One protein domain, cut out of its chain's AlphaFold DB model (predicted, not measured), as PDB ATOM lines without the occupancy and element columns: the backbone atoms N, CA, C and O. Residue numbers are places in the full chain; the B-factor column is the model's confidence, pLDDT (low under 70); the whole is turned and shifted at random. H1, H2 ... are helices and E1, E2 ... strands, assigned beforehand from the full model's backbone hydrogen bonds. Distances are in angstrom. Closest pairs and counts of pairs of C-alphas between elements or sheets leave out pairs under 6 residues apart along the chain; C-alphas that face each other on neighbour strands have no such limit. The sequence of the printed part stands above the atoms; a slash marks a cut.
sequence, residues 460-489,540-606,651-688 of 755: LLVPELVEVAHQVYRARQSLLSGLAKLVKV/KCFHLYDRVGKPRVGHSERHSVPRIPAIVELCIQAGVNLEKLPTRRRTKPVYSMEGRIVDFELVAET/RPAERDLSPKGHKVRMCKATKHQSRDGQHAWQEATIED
ATOM      1  N   LEU A 460     103.546  96.589 153.816       64.00
ATOM      2  CA  LEU A 460     103.512  96.525 155.290       64.00
ATOM      3  C   LEU A 460     104.572  97.442 155.939       64.00
ATOM      4  O   LEU A 460     105.533  96.979 156.555       64.00
ATOM      5  N   LEU A 461     104.415  98.751 155.767       71.50
ATOM      6  CA  LEU A 461     105.210  99.788 156.412       71.50
ATOM      7  C   LEU A 461     104.496 100.288 157.660       71.50
ATOM      8  O   LEU A 461     103.270 100.271 157.735       71.50
ATOM      9  N   VAL A 462     105.273 100.763 158.630       75.12
ATOM     10  CA  VAL A 462     104.740 101.530 159.758       75.12
ATOM     11  C   VAL A 462     104.528 102.960 159.250       75.12
ATOM     12  O   VAL A 462     105.532 103.628 158.996       75.12
ATOM     13  N   PRO A 463     103.282 103.438 159.057       74.31
ATOM     14  CA  PRO A 463     103.028 104.703 158.359       74.31
ATOM     15  C   PRO A 463     103.741 105.899 158.999       74.31
ATOM     16  O   PRO A 463     104.344 106.708 158.299       74.31
ATOM     17  N   GLU A 464     103.774 105.943 160.333       77.06
ATOM     18  CA  GLU A 464     104.451 106.983 161.119       77.06
ATOM     19  C   GLU A 464     105.964 107.068 160.839       77.06
ATOM     20  O   GLU A 464     106.564 108.134 160.951       77.06
ATOM     21  N   LEU A 465     106.603 105.963 160.431       85.38
ATOM     22  CA  LEU A 465     108.041 105.937 160.147       85.38
ATOM     23  C   LEU A 465     108.391 106.423 158.740       85.38
ATOM     24  O   LEU A 465     109.546 106.780 158.506       85.38
ATOM     25  N   VAL A 466     107.435 106.452 157.808       85.75
ATOM     26  CA  VAL A 466     107.693 106.848 156.415       85.75
ATOM     27  C   VAL A 466     108.134 108.311 156.356       85.75
ATOM     28  O   VAL A 466     109.157 108.638 155.749       85.75
ATOM     29  N   GLU A 467     107.406 109.196 157.038       86.25
ATOM     30  CA  GLU A 467     107.737 110.623 157.085       86.25
ATOM     31  C   GLU A 467     109.075 110.868 157.780       86.25
ATOM     32  O   GLU A 467     109.930 111.584 157.248       86.25
ATOM     33  N   VAL A 468     109.296 110.211 158.924       91.31
ATOM     34  CA  VAL A 468     110.559 110.273 159.673       91.31
ATOM     35  C   VAL A 468     111.727 109.833 158.791       91.31
ATOM     36  O   VAL A 468     112.757 110.503 158.741       91.31
ATOM     37  N   ALA A 469     111.569 108.755 158.026       91.69
ATOM     38  CA  ALA A 469     112.601 108.256 157.126       91.69
ATOM     39  C   ALA A 469     112.960 109.264 156.024       91.69
ATOM     40  O   ALA A 469     114.142 109.492 155.751       91.69
ATOM     41  N   HIS A 470     111.966 109.925 155.428       92.81
ATOM     42  CA  HIS A 470     112.212 111.000 154.467       92.81
ATOM     43  C   HIS A 470     112.906 112.207 155.110       92.81
ATOM     44  O   HIS A 470     113.825 112.770 154.509       92.81
ATOM     45  N   GLN A 471     112.510 112.599 156.324       94.81
ATOM     46  CA  GLN A 471     113.166 113.683 157.063       94.81
ATOM     47  C   GLN A 471     114.635 113.355 157.351       94.81
ATOM     48  O   GLN A 471     115.511 114.162 157.041       94.81
ATOM     49  N   VAL A 472     114.927 112.150 157.850       94.12
ATOM     50  CA  VAL A 472     116.295 111.680 158.127       94.12
ATOM     51  C   VAL A 472     117.138 111.649 156.850       94.12
ATOM     52  O   VAL A 472     118.277 112.127 156.845       94.12
ATOM     53  N   TYR A 473     116.586 111.142 155.743       94.75
ATOM     54  CA  TYR A 473     117.281 111.109 154.456       94.75
ATOM     55  C   TYR A 473     117.639 112.521 153.956       94.75
ATOM     56  O   TYR A 473     118.799 112.775 153.614       94.75
ATOM     57  N   ARG A 474     116.684 113.464 153.987       95.19
ATOM     58  CA  ARG A 474     116.911 114.870 153.594       95.19
ATOM     59  C   ARG A 474     117.883 115.589 154.530       95.19
ATOM     60  O   ARG A 474     118.744 116.335 154.058       95.19
ATOM     61  N   ALA A 475     117.792 115.353 155.839       94.38
ATOM     62  CA  ALA A 475     118.707 115.923 156.826       94.38
ATOM     63  C   ALA A 475     120.148 115.468 156.565       94.38
ATOM     64  O   ALA A 475     121.070 116.285 156.554       94.38
ATOM     65  N   ARG A 476     120.345 114.183 156.245       93.38
ATOM     66  CA  ARG A 476     121.652 113.653 155.840       93.38
ATOM     67  C   ARG A 476     122.181 114.329 154.571       93.38
ATOM     68  O   ARG A 476     123.360 114.677 154.528       93.38
ATOM     69  N   GLN A 477     121.351 114.500 153.541       92.31
ATOM     70  CA  GLN A 477     121.762 115.184 152.305       92.31
ATOM     71  C   GLN A 477     122.158 116.641 152.575       92.31
ATOM     72  O   GLN A 477     123.205 117.092 152.111       92.31
ATOM     73  N   SER A 478     121.363 117.342 153.382       94.62
ATOM     74  CA  SER A 478     121.614 118.732 153.773       94.62
ATOM     75  C   SER A 478     122.922 118.866 154.553       94.62
ATOM     76  O   SER A 478     123.741 119.725 154.232       94.62
ATOM     77  N   LEU A 479     123.171 117.962 155.508       92.31
ATOM     78  CA  LEU A 479     124.418 117.904 156.268       92.31
ATOM     79  C   LEU A 479     125.629 117.702 155.349       92.31
ATOM     80  O   LEU A 479     126.592 118.460 155.429       92.31
ATOM     81  N   LEU A 480     125.587 116.710 154.456       92.44
ATOM     82  CA  LEU A 480     126.692 116.431 153.534       92.44
ATOM     83  C   LEU A 480     126.953 117.593 152.570       92.44
ATOM     84  O   LEU A 480     128.108 117.941 152.336       92.44
ATOM     85  N   SER A 481     125.892 118.212 152.048       93.81
ATOM     86  CA  SER A 481     125.985 119.392 151.183       93.81
ATOM     87  C   SER A 481     126.610 120.583 151.916       93.81
ATOM     88  O   SER A 481     127.531 121.217 151.397       93.81
ATOM     89  N   GLY A 482     126.178 120.849 153.153       94.00
ATOM     90  CA  GLY A 482     126.754 121.890 154.005       94.00
ATOM     91  C   GLY A 482     128.236 121.646 154.283       94.00
ATOM     92  O   GLY A 482     129.072 122.504 153.999       94.00
ATOM     93  N   LEU A 483     128.590 120.444 154.739       93.44
ATOM     94  CA  LEU A 483     129.980 120.070 155.010       93.44
ATOM     95  C   LEU A 483     130.868 120.167 153.762       93.44
ATOM     96  O   LEU A 483     131.994 120.648 153.854       93.44
ATOM     97  N   ALA A 484     130.368 119.774 152.586       93.69
ATOM     98  CA  ALA A 484     131.110 119.886 151.330       93.69
ATOM     99  C   ALA A 484     131.457 121.337 150.961       93.69
ATOM    100  O   ALA A 484     132.460 121.571 150.284       93.69
ATOM    101  N   LYS A 485     130.653 122.313 151.402       94.25
ATOM    102  CA  LYS A 485     130.961 123.742 151.263       94.25
ATOM    103  C   LYS A 485     131.959 124.192 152.328       94.25
ATOM    104  O   LYS A 485     132.948 124.835 151.990       94.25
ATOM    105  N   LEU A 486     131.750 123.801 153.585       93.56
ATOM    106  CA  LEU A 486     132.594 124.227 154.705       93.56
ATOM    107  C   LEU A 486     134.040 123.733 154.596       93.56
ATOM    108  O   LEU A 486     134.964 124.519 154.776       93.56
ATOM    109  N   VAL A 487     134.255 122.470 154.214       93.50
ATOM    110  CA  VAL A 487     135.601 121.874 154.080       93.50
ATOM    111  C   VAL A 487     136.427 122.516 152.948       93.50
ATOM    112  O   VAL A 487     137.649 122.371 152.898       93.50
ATOM    113  N   LYS A 488     135.792 123.255 152.023       90.81
ATOM    114  CA  LYS A 488     136.512 124.044 151.006       90.81
ATOM    115  C   LYS A 488     137.130 125.317 151.584       90.81
ATOM    116  O   LYS A 488     138.141 125.764 151.054       90.81
ATOM    117  N   VAL A 489     136.519 125.882 152.626       91.00
ATOM    118  CA  VAL A 489     136.923 127.154 153.239       91.00
ATOM    119  C   VAL A 489     137.785 126.911 154.474       91.00
ATOM    120  O   VAL A 489     138.840 127.521 154.612       91.00
ATOM    121  N   LYS A 540     128.879 101.795 156.249       86.69
ATOM    122  CA  LYS A 540     128.205 101.127 155.129       86.69
ATOM    123  C   LYS A 540     127.678  99.745 155.561       86.69
ATOM    124  O   LYS A 540     128.303  99.069 156.380       86.69
ATOM    125  N   CYS A 541     126.561  99.317 154.983       88.00
ATOM    126  CA  CYS A 541     125.993  97.971 155.060       88.00
ATOM    127  C   CYS A 541     125.617  97.487 153.653       88.00
ATOM    128  O   CYS A 541     125.617  98.270 152.703       88.00
ATOM    129  N   PHE A 542     125.292  96.206 153.506       89.44
ATOM    130  CA  PHE A 542     124.746  95.701 152.248       89.44
ATOM    131  C   PHE A 542     123.287  96.124 152.078       89.44
ATOM    132  O   PHE A 542     122.518  96.088 153.038       89.44
ATOM    133  N   HIS A 543     122.924  96.498 150.856       90.88
ATOM    134  CA  HIS A 543     121.538  96.724 150.471       90.88
ATOM    135  C   HIS A 543     120.857  95.391 150.135       90.88
ATOM    136  O   HIS A 543     121.422  94.568 149.412       90.88
ATOM    137  N   LEU A 544     119.646  95.166 150.644       84.81
ATOM    138  CA  LEU A 544     118.873  93.956 150.355       84.81
ATOM    139  C   LEU A 544     117.613  94.286 149.557       84.81
ATOM    140  O   LEU A 544     116.653  94.806 150.125       84.81
ATOM    141  N   TYR A 545     117.587  93.876 148.283       85.38
ATOM    142  CA  TYR A 545     116.406  93.998 147.420       85.38
ATOM    143  C   TYR A 545     115.187  93.265 148.001       85.38
ATOM    144  O   TYR A 545     114.125  93.857 148.156       85.38
ATOM    145  N   ASP A 546     115.340  91.986 148.369       82.69
ATOM    146  CA  ASP A 546     114.277  91.197 149.001       82.69
ATOM    147  C   ASP A 546     114.737  90.619 150.343       82.69
ATOM    148  O   ASP A 546     115.385  89.577 150.417       82.69
ATOM    149  N   ARG A 547     114.345  91.285 151.427       75.62
ATOM    150  CA  ARG A 547     114.688  90.895 152.805       75.62
ATOM    151  C   ARG A 547     113.978  89.645 153.289       75.62
ATOM    152  O   ARG A 547     114.434  89.030 154.249       75.62
ATOM    153  N   VAL A 548     112.852  89.300 152.681       70.62
ATOM    154  CA  VAL A 548     112.036  88.170 153.117       70.62
ATOM    155  C   VAL A 548     112.473  86.915 152.374       70.62
ATOM    156  O   VAL A 548     112.788  85.912 153.014       70.62
ATOM    157  N   GLY A 549     112.582  86.999 151.044       70.75
ATOM    158  CA  GLY A 549     113.066  85.905 150.203       70.75
ATOM    159  C   GLY A 549     114.567  85.651 150.365       70.75
ATOM    160  O   GLY A 549     115.002  84.500 150.435       70.75
ATOM    161  N   LYS A 550     115.372  86.712 150.509       74.94
ATOM    162  CA  LYS A 550     116.832  86.635 150.657       74.94
ATOM    163  C   LYS A 550     117.330  87.502 151.826       74.94
ATOM    164  O   LYS A 550     117.971  88.532 151.631       74.94
ATOM    165  N   PRO A 551     117.130  87.056 153.081       71.25
ATOM    166  CA  PRO A 551     117.403  87.856 154.280       71.25
ATOM    167  C   PRO A 551     118.889  88.085 154.590       71.25
ATOM    168  O   PRO A 551     119.204  88.590 155.665       71.25
ATOM    169  N   ARG A 552     119.822  87.600 153.760       79.56
ATOM    170  CA  ARG A 552     121.264  87.648 154.037       79.56
ATOM    171  C   ARG A 552     122.070  87.674 152.745       79.56
ATOM    172  O   ARG A 552     121.770  86.919 151.824       79.56
ATOM    173  N   VAL A 553     123.174  88.415 152.762       83.12
ATOM    174  CA  VAL A 553     124.200  88.366 151.710       83.12
ATOM    175  C   VAL A 553     125.193  87.234 151.980       83.12
ATOM    176  O   VAL A 553     125.740  87.112 153.089       83.12
ATOM    177  N   GLY A 554     125.412  86.382 150.975       82.62
ATOM    178  CA  GLY A 554     126.435  85.336 150.989       82.62
ATOM    179  C   GLY A 554     127.840  85.878 150.703       82.62
ATOM    180  O   GLY A 554     128.004  86.942 150.120       82.62
ATOM    181  N   HIS A 555     128.890  85.146 151.093       81.19
ATOM    182  CA  HIS A 555     130.273  85.605 150.882       81.19
ATOM    183  C   HIS A 555     130.665  85.757 149.405       81.19
ATOM    184  O   HIS A 555     131.428  86.665 149.072       81.19
ATOM    185  N   SER A 556     130.153  84.884 148.537       82.06
ATOM    186  CA  SER A 556     130.364  84.934 147.086       82.06
ATOM    187  C   SER A 556     129.732  86.172 146.443       82.06
ATOM    188  O   SER A 556     130.240  86.681 145.455       82.06
ATOM    189  N   GLU A 557     128.669  86.700 147.043       83.06
ATOM    190  CA  GLU A 557     127.847  87.788 146.499       83.06
ATOM    191  C   GLU A 557     128.292  89.170 146.994       83.06
ATOM    192  O   GLU A 557     127.725  90.191 146.624       83.06
ATOM    193  N   ARG A 558     129.327  89.230 147.842       80.50
ATOM    194  CA  ARG A 558     129.794  90.471 148.484       80.50
ATOM    195  C   ARG A 558     130.180  91.580 147.501       80.50
ATOM    196  O   ARG A 558     130.208  92.742 147.885       80.50
ATOM    197  N   HIS A 559     130.541  91.196 146.280       84.62
ATOM    198  CA  HIS A 559     130.991  92.103 145.228       84.62
ATOM    199  C   HIS A 559     129.861  92.510 144.285       84.62
ATOM    200  O   HIS A 559     129.960  93.552 143.651       84.62
ATOM    201  N   SER A 560     128.798  91.704 144.200       84.44
ATOM    202  CA  SER A 560     127.627  91.983 143.366       84.44
ATOM    203  C   SER A 560     126.542  92.755 144.114       84.44
ATOM    204  O   SER A 560     125.749  93.452 143.487       84.44
ATOM    205  N   VAL A 561     126.501  92.659 145.447       85.12
ATOM    206  CA  VAL A 561     125.536  93.399 146.268       85.12
ATOM    207  C   VAL A 561     126.090  94.781 146.632       85.12
ATOM    208  O   VAL A 561     127.162  94.863 147.243       85.12
ATOM    209  N   PRO A 562     125.371  95.877 146.321       88.62
ATOM    210  CA  PRO A 562     125.848  97.219 146.611       88.62
ATOM    211  C   PRO A 562     125.927  97.475 148.120       88.62
ATOM    212  O   PRO A 562     125.112  96.989 148.912       88.62
ATOM    213  N   ARG A 563     126.918  98.281 148.512       89.81
ATOM    214  CA  ARG A 563     127.095  98.743 149.891       89.81
ATOM    215  C   ARG A 563     126.676 100.198 150.001       89.81
ATOM    216  O   ARG A 563     127.237 101.053 149.321       89.81
ATOM    217  N   ILE A 564     125.737 100.482 150.892       91.69
ATOM    218  CA  ILE A 564     125.198 101.826 151.107       91.69
ATOM    219  C   ILE A 564     125.294 102.210 152.586       91.69
ATOM    220  O   ILE A 564     125.431 101.331 153.434       91.69
ATOM    221  N   PRO A 565     125.257 103.504 152.942       92.19
ATOM    222  CA  PRO A 565     125.226 103.919 154.341       92.19
ATOM    223  C   PRO A 565     124.069 103.258 155.103       92.19
ATOM    224  O   PRO A 565     122.932 103.292 154.638       92.19
ATOM    225  N   ALA A 566     124.335 102.721 156.293       90.31
ATOM    226  CA  ALA A 566     123.340 102.017 157.104       90.31
ATOM    227  C   ALA A 566     122.103 102.883 157.386       90.31
ATOM    228  O   ALA A 566     120.970 102.430 157.273       90.31
ATOM    229  N   ILE A 567     122.300 104.172 157.657       91.50
ATOM    230  CA  ILE A 567     121.185 105.108 157.832       91.50
ATOM    231  C   ILE A 567     120.314 105.254 156.573       91.50
ATOM    232  O   ILE A 567     119.104 105.408 156.687       91.50
ATOM    233  N   VAL A 568     120.898 105.161 155.371       93.06
ATOM    234  CA  VAL A 568     120.144 105.206 154.106       93.06
ATOM    235  C   VAL A 568     119.361 103.913 153.923       93.06
ATOM    236  O   VAL A 568     118.181 103.969 153.601       93.06
ATOM    237  N   GLU A 569     119.973 102.762 154.201       92.75
ATOM    238  CA  GLU A 569     119.266 101.480 154.162       92.75
ATOM    239  C   GLU A 569     118.098 101.458 155.154       92.75
ATOM    240  O   GLU A 569     117.026 100.995 154.791       92.75
ATOM    241  N   LEU A 570     118.257 101.997 156.372       91.06
ATOM    242  CA  LEU A 570     117.158 102.172 157.334       91.06
ATOM    243  C   LEU A 570     116.016 103.022 156.763       91.06
ATOM    244  O   LEU A 570     114.853 102.642 156.887       91.06
ATOM    245  N   CYS A 571     116.344 104.129 156.093       92.75
ATOM    246  CA  CYS A 571     115.341 104.969 155.442       92.75
ATOM    247  C   CYS A 571     114.583 104.199 154.348       92.75
ATOM    248  O   CYS A 571     113.362 104.310 154.254       92.75
ATOM    249  N   ILE A 572     115.283 103.378 153.556       91.12
ATOM    250  CA  ILE A 572     114.663 102.564 152.501       91.12
ATOM    251  C   ILE A 572     113.660 101.565 153.092       91.12
ATOM    252  O   ILE A 572     112.522 101.491 152.622       91.12
ATOM    253  N   GLN A 573     114.029 100.841 154.159       87.31
ATOM    254  CA  GLN A 573     113.105  99.882 154.800       87.31
ATOM    255  C   GLN A 573     111.887 100.577 155.394       87.31
ATOM    256  O   GLN A 573     110.795 100.026 155.327       87.31
ATOM    257  N   ALA A 574     112.069 101.775 155.949       87.69
ATOM    258  CA  ALA A 574     110.988 102.536 156.555       87.69
ATOM    259  C   ALA A 574     110.031 103.170 155.530       87.69
ATOM    260  O   ALA A 574     108.920 103.520 155.903       87.69
ATOM    261  N   GLY A 575     110.414 103.278 154.250       86.81
ATOM    262  CA  GLY A 575     109.500 103.727 153.192       86.81
ATOM    263  C   GLY A 575     110.105 104.612 152.108       86.81
ATOM    264  O   GLY A 575     109.432 104.886 151.119       86.81
ATOM    265  N   VAL A 576     111.366 105.036 152.238       90.56
ATOM    266  CA  VAL A 576     112.004 105.882 151.219       90.56
ATOM    267  C   VAL A 576     112.274 105.069 149.954       90.56
ATOM    268  O   VAL A 576     112.956 104.046 149.990       90.56
ATOM    269  N   ASN A 577     111.758 105.535 148.820       89.12
ATOM    270  CA  ASN A 577     111.988 104.922 147.515       89.12
ATOM    271  C   ASN A 577     113.115 105.649 146.778       89.12
ATOM    272  O   ASN A 577     113.065 106.863 146.600       89.12
ATOM    273  N   LEU A 578     114.131 104.896 146.355       89.50
ATOM    274  CA  LEU A 578     115.243 105.384 145.543       89.50
ATOM    275  C   LEU A 578     115.342 104.504 144.297       89.50
ATOM    276  O   LEU A 578     115.593 103.309 144.417       89.50
ATOM    277  N   GLU A 579     115.194 105.086 143.108       85.31
ATOM    278  CA  GLU A 579     115.157 104.341 141.833       85.31
ATOM    279  C   GLU A 579     116.380 103.436 141.626       85.31
ATOM    280  O   GLU A 579     116.269 102.309 141.156       85.31
ATOM    281  N   LYS A 580     117.560 103.907 142.044       87.94
ATOM    282  CA  LYS A 580     118.831 103.173 141.919       87.94
ATOM    283  C   LYS A 580     119.037 102.089 142.984       87.94
ATOM    284  O   LYS A 580     119.991 101.323 142.885       87.94
ATOM    285  N   LEU A 581     118.207 102.059 144.026       88.94
ATOM    286  CA  LEU A 581     118.283 101.117 145.149       88.94
ATOM    287  C   LEU A 581     116.885 100.547 145.424       88.94
ATOM    288  O   LEU A 581     116.280 100.854 146.459       88.94
ATOM    289  N   PRO A 582     116.333  99.778 144.470       86.75
ATOM    290  CA  PRO A 582     114.980  99.274 144.584       86.75
ATOM    291  C   PRO A 582     114.874  98.265 145.731       86.75
ATOM    292  O   PRO A 582     115.795  97.511 146.033       86.75
ATOM    293  N   THR A 583     113.714  98.218 146.371       86.06
ATOM    294  CA  THR A 583     113.403  97.238 147.414       86.06
ATOM    295  C   THR A 583     112.032  96.660 147.137       86.06
ATOM    296  O   THR A 583     111.085  97.398 146.869       86.06
ATOM    297  N   ARG A 584     111.917  95.332 147.227       82.06
ATOM    298  CA  ARG A 584     110.647  94.629 147.085       82.06
ATOM    299  C   ARG A 584     109.753  94.965 148.277       82.06
ATOM    300  O   ARG A 584     110.003  94.515 149.399       82.06
ATOM    301  N   ARG A 585     108.695  95.734 148.020       80.00
ATOM    302  CA  ARG A 585     107.604  96.004 148.963       80.00
ATOM    303  C   ARG A 585     106.451  95.070 148.628       80.00
ATOM    304  O   ARG A 585     106.095  94.937 147.466       80.00
ATOM    305  N   ARG A 586     105.915  94.390 149.636       71.12
ATOM    306  CA  ARG A 586     104.830  93.424 149.454       71.12
ATOM    307  C   ARG A 586     103.526  94.061 149.855       71.12
ATOM    308  O   ARG A 586     103.398  94.493 151.002       71.12
ATOM    309  N   THR A 587     102.600  94.111 148.914       66.75
ATOM    310  CA  THR A 587     101.241  94.620 149.119       66.75
ATOM    311  C   THR A 587     100.331  93.537 149.686       66.75
ATOM    312  O   THR A 587      99.308  93.853 150.275       66.75
ATOM    313  N   LYS A 588     100.716  92.257 149.583       63.50
ATOM    314  CA  LYS A 588     100.025  91.123 150.212       63.50
ATOM    315  C   LYS A 588     100.775  90.639 151.459       63.50
ATOM    316  O   LYS A 588     102.008  90.690 151.497       63.50
ATOM    317  N   PRO A 589     100.063  90.161 152.497       60.66
ATOM    318  CA  PRO A 589     100.703  89.630 153.691       60.66
ATOM    319  C   PRO A 589     101.524  88.379 153.362       60.66
ATOM    320  O   PRO A 589     101.141  87.553 152.533       60.66
ATOM    321  N   VAL A 590     102.656  88.233 154.052       62.97
ATOM    322  CA  VAL A 590     103.530  87.061 153.935       62.97
ATOM    323  C   VAL A 590     103.329  86.161 155.135       62.97
ATOM    324  O   VAL A 590     103.310  86.632 156.273       62.97
ATOM    325  N   TYR A 591     103.217  84.860 154.897       62.38
ATOM    326  CA  TYR A 591     102.858  83.905 155.936       62.38
ATOM    327  C   TYR A 591     104.107  83.208 156.458       62.38
ATOM    328  O   TYR A 591     104.994  82.842 155.689       62.38
ATOM    329  N   SER A 592     104.196  82.997 157.770       57.62
ATOM    330  CA  SER A 592     105.246  82.160 158.350       57.62
ATOM    331  C   SER A 592     104.685  80.777 158.649       57.62
ATOM    332  O   SER A 592     104.136  80.542 159.714       57.62
ATOM    333  N   MET A 593     104.834  79.850 157.709       56.06
ATOM    334  CA  MET A 593     104.409  78.460 157.877       56.06
ATOM    335  C   MET A 593     105.607  77.658 158.400       56.06
ATOM    336  O   MET A 593     106.619  77.523 157.711       56.06
ATOM    337  N   GLU A 594     105.539  77.184 159.647       53.78
ATOM    338  CA  GLU A 594     106.598  76.375 160.289       53.78
ATOM    339  C   GLU A 594     107.997  77.035 160.291       53.78
ATOM    340  O   GLU A 594     109.041  76.376 160.250       53.78
ATOM    341  N   GLY A 595     108.045  78.370 160.331       48.62
ATOM    342  CA  GLY A 595     109.290  79.142 160.296       48.62
ATOM    343  C   GLY A 595     109.910  79.307 158.904       48.62
ATOM    344  O   GLY A 595     110.968  79.935 158.787       48.62
ATOM    345  N   ARG A 596     109.261  78.799 157.849       56.75
ATOM    346  CA  ARG A 596     109.513  79.202 156.461       56.75
ATOM    347  C   ARG A 596     108.585  80.353 156.122       56.75
ATOM    348  O   ARG A 596     107.416  80.344 156.493       56.75
ATOM    349  N   ILE A 597     109.125  81.366 155.460       61.34
ATOM    350  CA  ILE A 597     108.303  82.469 154.989       61.34
ATOM    351  C   ILE A 597     107.762  82.070 153.616       61.34
ATOM    352  O   ILE A 597     108.543  81.806 152.705       61.34
ATOM    353  N   VAL A 598     106.443  81.946 153.516       62.19
ATOM    354  CA  VAL A 598     105.710  81.595 152.304       62.19
ATOM    355  C   VAL A 598     105.102  82.869 151.750       62.19
ATOM    356  O   VAL A 598     104.243  83.500 152.369       62.19
ATOM    357  N   ASP A 599     105.602  83.239 150.583       66.88
ATOM    358  CA  ASP A 599     105.160  84.390 149.826       66.88
ATOM    359  C   ASP A 599     104.263  83.916 148.683       66.88
ATOM    360  O   ASP A 599     104.737  83.334 147.708       66.88
ATOM    361  N   PHE A 600     102.954  84.114 148.829       63.91
ATOM    362  CA  PHE A 600     101.979  83.715 147.811       63.91
ATOM    363  C   PHE A 600     101.957  84.673 146.609       63.91
ATOM    364  O   PHE A 600     101.361  84.342 145.587       63.91
ATOM    365  N   GLU A 601     102.629  85.827 146.692       63.56
ATOM    366  CA  GLU A 601     102.805  86.750 145.563       63.56
ATOM    367  C   GLU A 601     103.753  86.152 144.504       63.56
ATOM    368  O   GLU A 601     103.528  86.290 143.304       63.56
ATOM    369  N   LEU A 602     104.736  85.359 144.949       53.47
ATOM    370  CA  LEU A 602     105.719  84.670 144.105       53.47
ATOM    371  C   LEU A 602     105.106  83.589 143.194       53.47
ATOM    372  O   LEU A 602     105.655  83.306 142.134       53.47
ATOM    373  N   VAL A 603     103.969  83.000 143.583       47.44
ATOM    374  CA  VAL A 603     103.293  81.946 142.799       47.44
ATOM    375  C   VAL A 603     102.631  82.524 141.540       47.44
ATOM    376  O   VAL A 603     102.544  81.832 140.525       47.44
ATOM    377  N   ALA A 604     102.219  83.795 141.571       40.28
ATOM    378  CA  ALA A 604     101.656  84.474 140.405       40.28
ATOM    379  C   ALA A 604     102.747  84.839 139.379       40.28
ATOM    380  O   ALA A 604     102.592  84.559 138.194       40.28
ATOM    381  N   GLU A 605     103.893  85.356 139.837       42.38
ATOM    382  CA  GLU A 605     105.001  85.770 138.957       42.38
ATOM    383  C   GLU A 605     105.711  84.583 138.279       42.38
ATOM    384  O   GLU A 605     106.183  84.703 137.148       42.38
ATOM    385  N   THR A 606     105.756  83.397 138.903       33.69
ATOM    386  CA  THR A 606     106.374  82.208 138.278       33.69
ATOM    387  C   THR A 606     105.651  81.700 137.028       33.69
ATOM    388  O   THR A 606     106.247  80.942 136.257       33.69
ATOM    389  N   ARG A 651     139.687  99.800 160.794       37.12
ATOM    390  CA  ARG A 651     138.751  98.747 161.186       37.12
ATOM    391  C   ARG A 651     137.368  99.377 161.076       37.12
ATOM    392  O   ARG A 651     136.885  99.861 162.104       37.12
ATOM    393  N   PRO A 652     136.713  99.419 159.898       39.41
ATOM    394  CA  PRO A 652     135.343  99.879 159.868       39.41
ATOM    395  C   PRO A 652     134.541  98.884 160.699       39.41
ATOM    396  O   PRO A 652     134.572  97.670 160.481       39.41
ATOM    397  N   ALA A 653     133.879  99.401 161.726       50.62
ATOM    398  CA  ALA A 653     132.928  98.622 162.481       50.62
ATOM    399  C   ALA A 653     131.755  98.350 161.528       50.62
ATOM    400  O   ALA A 653     130.920  99.220 161.301       50.62
ATOM    401  N   GLU A 654     131.759  97.174 160.907       58.34
ATOM    402  CA  GLU A 654     130.759  96.799 159.913       58.34
ATOM    403  C   GLU A 654     129.365  96.763 160.545       58.34
ATOM    404  O   GLU A 654     129.202  96.423 161.726       58.34
ATOM    405  N   ARG A 655     128.366  97.187 159.769       62.59
ATOM    406  CA  ARG A 655     126.963  97.202 160.172       62.59
ATOM    407  C   ARG A 655     126.170  96.331 159.235       62.59
ATOM    408  O   ARG A 655     126.405  96.315 158.031       62.59
ATOM    409  N   ASP A 656     125.200  95.653 159.814       67.38
ATOM    410  CA  ASP A 656     124.203  94.932 159.063       67.38
ATOM    411  C   ASP A 656     122.840  95.225 159.665       67.38
ATOM    412  O   ASP A 656     122.680  95.267 160.884       67.38
ATOM    413  N   LEU A 657     121.888  95.474 158.780       53.72
ATOM    414  CA  LEU A 657     120.506  95.790 159.104       53.72
ATOM    415  C   LEU A 657     119.567  94.643 158.722       53.72
ATOM    416  O   LEU A 657     118.350  94.750 158.858       53.72
ATOM    417  N   SER A 658     120.134  93.535 158.251       57.62
ATOM    418  CA  SER A 658     119.447  92.270 158.076       57.62
ATOM    419  C   SER A 658     119.091  91.702 159.454       57.62
ATOM    420  O   SER A 658     119.991  91.565 160.287       57.62
ATOM    421  N   PRO A 659     117.855  91.222 159.684       54.09
ATOM    422  CA  PRO A 659     117.429  90.659 160.974       54.09
ATOM    423  C   PRO A 659     118.311  89.515 161.496       54.09
ATOM    424  O   PRO A 659     118.274  89.152 162.666       54.09
ATOM    425  N   LYS A 660     119.079  88.889 160.601       58.06
ATOM    426  CA  LYS A 660     119.891  87.713 160.891       58.06
ATOM    427  C   LYS A 660     121.398  87.909 160.667       58.06
ATOM    428  O   LYS A 660     122.161  86.982 160.955       58.06
ATOM    429  N   GLY A 661     121.816  89.063 160.144       64.25
ATOM    430  CA  GLY A 661     123.196  89.351 159.747       64.25
ATOM    431  C   GLY A 661     123.739  88.516 158.566       64.25
ATOM    432  O   GLY A 661     123.321  87.372 158.321       64.25
ATOM    433  N   HIS A 662     124.711  89.069 157.844       74.50
ATOM    434  CA  HIS A 662     125.284  88.528 156.619       74.50
ATOM    435  C   HIS A 662     126.248  87.388 156.914       74.50
ATOM    436  O   HIS A 662     126.784  87.241 158.016       74.50
ATOM    437  N   LYS A 663     126.488  86.565 155.890       78.12
ATOM    438  CA  LYS A 663     127.410  85.422 155.957       78.12
ATOM    439  C   LYS A 663     128.756  85.698 155.291       78.12
ATOM    440  O   LYS A 663     129.558  84.781 155.128       78.12
ATOM    441  N   VAL A 664     129.017  86.945 154.901       78.25
ATOM    442  CA  VAL A 664     130.308  87.327 154.327       78.25
ATOM    443  C   VAL A 664     131.439  87.126 155.339       78.25
ATOM    444  O   VAL A 664     131.346  87.571 156.479       78.25
ATOM    445  N   ARG A 665     132.497  86.431 154.915       75.06
ATOM    446  CA  ARG A 665     133.696  86.145 155.709       75.06
ATOM    447  C   ARG A 665     134.748  87.244 155.541       75.06
ATOM    448  O   ARG A 665     135.719  87.055 154.818       75.06
ATOM    449  N   MET A 666     134.524  88.417 156.129       72.88
ATOM    450  CA  MET A 666     135.464  89.547 156.029       72.88
ATOM    451  C   MET A 666     135.817  90.183 157.378       72.88
ATOM    452  O   MET A 666     136.390  91.270 157.440       72.88
ATOM    453  N   CYS A 667     135.496  89.511 158.481       69.31
ATOM    454  CA  CYS A 667     135.715  90.035 159.819       69.31
ATOM    455  C   CYS A 667     137.216  90.235 160.075       69.31
ATOM    456  O   CYS A 667     137.951  89.268 160.234       69.31
ATOM    457  N   LYS A 668     137.671  91.490 160.183       63.94
ATOM    458  CA  LYS A 668     139.067  91.844 160.521       63.94
ATOM    459  C   LYS A 668     139.314  91.950 162.045       63.94
ATOM    460  O   LYS A 668     140.309  92.524 162.493       63.94
ATOM    461  N   ALA A 669     138.404  91.435 162.880       59.19
ATOM    462  CA  ALA A 669     138.521  91.514 164.340       59.19
ATOM    463  C   ALA A 669     139.648  90.616 164.895       59.19
ATOM    464  O   ALA A 669     140.113  89.669 164.260       59.19
ATOM    465  N   THR A 670     140.097  90.892 166.122       48.41
ATOM    466  CA  THR A 670     141.056  90.026 166.831       48.41
ATOM    467  C   THR A 670     140.479  88.617 166.996       48.41
ATOM    468  O   THR A 670     139.348  88.486 167.460       48.41
ATOM    469  N   LYS A 671     141.260  87.582 166.652       51.06
ATOM    470  CA  LYS A 671     140.844  86.163 166.576       51.06
ATOM    471  C   LYS A 671     139.867  85.816 165.434       51.06
ATOM    472  O   LYS A 671     139.131  84.844 165.532       51.06
ATOM    473  N   HIS A 672     139.845  86.566 164.332       56.53
ATOM    474  CA  HIS A 672     139.005  86.219 163.173       56.53
ATOM    475  C   HIS A 672     139.388  84.891 162.495       56.53
ATOM    476  O   HIS A 672     138.506  84.216 161.970       56.53
ATOM    477  N   GLN A 673     140.666  84.490 162.544       57.41
ATOM    478  CA  GLN A 673     141.126  83.205 161.997       57.41
ATOM    479  C   GLN A 673     140.436  82.017 162.680       57.41
ATOM    480  O   GLN A 673     139.989  81.098 162.004       57.41
ATOM    481  N   SER A 674     140.209  82.079 163.999       59.72
ATOM    482  CA  SER A 674     139.481  81.026 164.728       59.72
ATOM    483  C   SER A 674     137.979  80.993 164.422       59.72
ATOM    484  O   SER A 674     137.242  80.215 165.020       59.72
ATOM    485  N   ARG A 675     137.494  81.893 163.563       60.41
ATOM    486  CA  ARG A 675     136.094  82.008 163.148       60.41
ATOM    487  C   ARG A 675     135.940  81.940 161.634       60.41
ATOM    488  O   ARG A 675     134.869  82.288 161.142       60.41
ATOM    489  N   ASP A 676     136.998  81.567 160.911       69.44
ATOM    490  CA  ASP A 676     136.992  81.487 159.448       69.44
ATOM    491  C   ASP A 676     136.455  82.787 158.800       69.44
ATOM    492  O   ASP A 676     135.595  82.790 157.920       69.44
ATOM    493  N   GLY A 677     136.863  83.938 159.357       67.44
ATOM    494  CA  GLY A 677     136.457  85.268 158.888       67.44
ATOM    495  C   GLY A 677     135.006  85.680 159.190       67.44
ATOM    496  O   GLY A 677     134.580  86.738 158.732       67.44
ATOM    497  N   GLN A 678     134.229  84.906 159.956       69.62
ATOM    498  CA  GLN A 678     132.812  85.193 160.234       69.62
ATOM    499  C   GLN A 678     132.581  86.257 161.331       69.62
ATOM    500  O   GLN A 678     133.351  86.394 162.287       69.62
ATOM    501  N   HIS A 679     131.457  86.981 161.231       68.69
ATOM    502  CA  HIS A 679     131.058  88.062 162.147       68.69
ATOM    503  C   HIS A 679     130.237  87.559 163.338       68.69
ATOM    504  O   HIS A 679     129.535  86.554 163.259       68.69
ATOM    505  N   ALA A 680     130.363  88.219 164.497       65.94
ATOM    506  CA  ALA A 680     129.432  88.060 165.621       65.94
ATOM    507  C   ALA A 680     128.647  89.360 165.729       65.94
ATOM    508  O   ALA A 680     129.255  90.418 165.890       65.94
ATOM    509  N   TRP A 681     127.330  89.260 165.609       68.81
ATOM    510  CA  TRP A 681     126.445  90.413 165.576       68.81
ATOM    511  C   TRP A 681     126.045  90.836 166.988       68.81
ATOM    512  O   TRP A 681     125.846  89.998 167.869       68.81
ATOM    513  N   GLN A 682     125.950  92.144 167.185       67.38
ATOM    514  CA  GLN A 682     125.420  92.789 168.379       67.38
ATOM    515  C   GLN A 682     124.462  93.885 167.912       67.38
ATOM    516  O   GLN A 682     124.673  94.460 166.844       67.38
ATOM    517  N   GLU A 683     123.438  94.162 168.711       66.00
ATOM    518  CA  GLU A 683     122.519  95.277 168.490       66.00
ATOM    519  C   GLU A 683     123.271  96.617 168.448       66.00
ATOM    520  O   GLU A 683     124.207  96.844 169.224       66.00
ATOM    521  N   ALA A 684     122.905  97.458 167.481       69.62
ATOM    522  CA  ALA A 684     123.554  98.734 167.205       69.62
ATOM    523  C   ALA A 684     122.813  99.885 167.897       69.62
ATOM    524  O   ALA A 684     121.589  99.886 167.966       69.62
ATOM    525  N   THR A 685     123.564 100.878 168.366       74.00
ATOM    526  CA  THR A 685     123.034 102.140 168.912       74.00
ATOM    527  C   THR A 685     123.025 103.257 167.858       74.00
ATOM    528  O   THR A 685     123.530 103.083 166.748       74.00
ATOM    529  N   ILE A 686     122.497 104.441 168.184       73.62
ATOM    530  CA  ILE A 686     122.532 105.586 167.259       73.62
ATOM    531  C   ILE A 686     123.967 106.037 166.931       73.62
ATOM    532  O   ILE A 686     124.277 106.310 165.771       73.62
ATOM    533  N   GLU A 687     124.878 106.000 167.910       70.69
ATOM    534  CA  GLU A 687     126.308 106.289 167.715       70.69
ATOM    535  C   GLU A 687     126.984 105.269 166.787       70.69
ATOM    536  O   GLU A 687     127.997 105.547 166.143       70.69
ATOM    537  N   ASP A 688     126.416 104.064 166.702       75.62
ATOM    538  CA  ASP A 688     126.867 103.037 165.781       75.62
ATOM    539  C   ASP A 688     126.386 103.286 164.343       75.62
ATOM    540  O   ASP A 688     126.966 102.684 163.442       75.62
TER     541      ASP A 688
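Overview. This is residues 460 to 489, 540 to 606 and 651 to 688 of the 755 residues of an uncharacterized protein of Hevea brasiliensis (UniProt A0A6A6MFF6). Look first for little regular structure: hairpin E1-E2 runs into short H2 among long loops, long H1 packs on H2 with residues 465 to 473 and sticks out with 477 to 489, and hairpin E3-E4 with H3 lies far off. The 135 printed residues, class mixed, hold H1 E1 E2 H2 E3 E4 H3 in order, under half of them in named elements; both two-stranded sheets are antiparallel. The whole is only just loose, close to compact, with radius of gyration 17.4 A and spans of 57 by 44 by 26 A.

Along the chain. Find E1, residues 540 to 542, from C-alpha 540 at (128.205, 101.127, 155.129), and E2, 563 to 565. H2 is 566 to 574, 12.4 A; H1, 463 to 489, runs 41.0 A to (136.923, 127.154, 153.239). E3 is 591 to 593, E4 596 to 598, H3 601 to 605.

Arrangement. In hairpin E1-E2, N 541 and O 564 are 2.8 A apart, within hydrogen-bond range; in hairpin E3-E4, N 598 and O 591, also 2.8 A. H1 touches H2 with residues 465 to 473 alone, closest C-alphas Ala 469 and Cys 571 at 4.6 A, a shallow tilt of 28 degrees, opposite ways. H3 touches no helix. Every O i to N i+4 pair is within range in H2, 19 of 23 in H1, and 0 of 1 in H3, where 1 of 2 O i to N i+3 pairs is.

Size, cuts and confidence. The farthest C-alphas, Val 489 and Glu 594, are 59.6 A apart. Cuts leave C-alpha gaps of 27.5 A from 489 to 540 and 43.0 A from 606 to 651. Links E1 to E2 and H2 to E3 are long. In this model pLDDT is under 70 at residues 460, 587 to 606, 651 to 661 and 667 to 684.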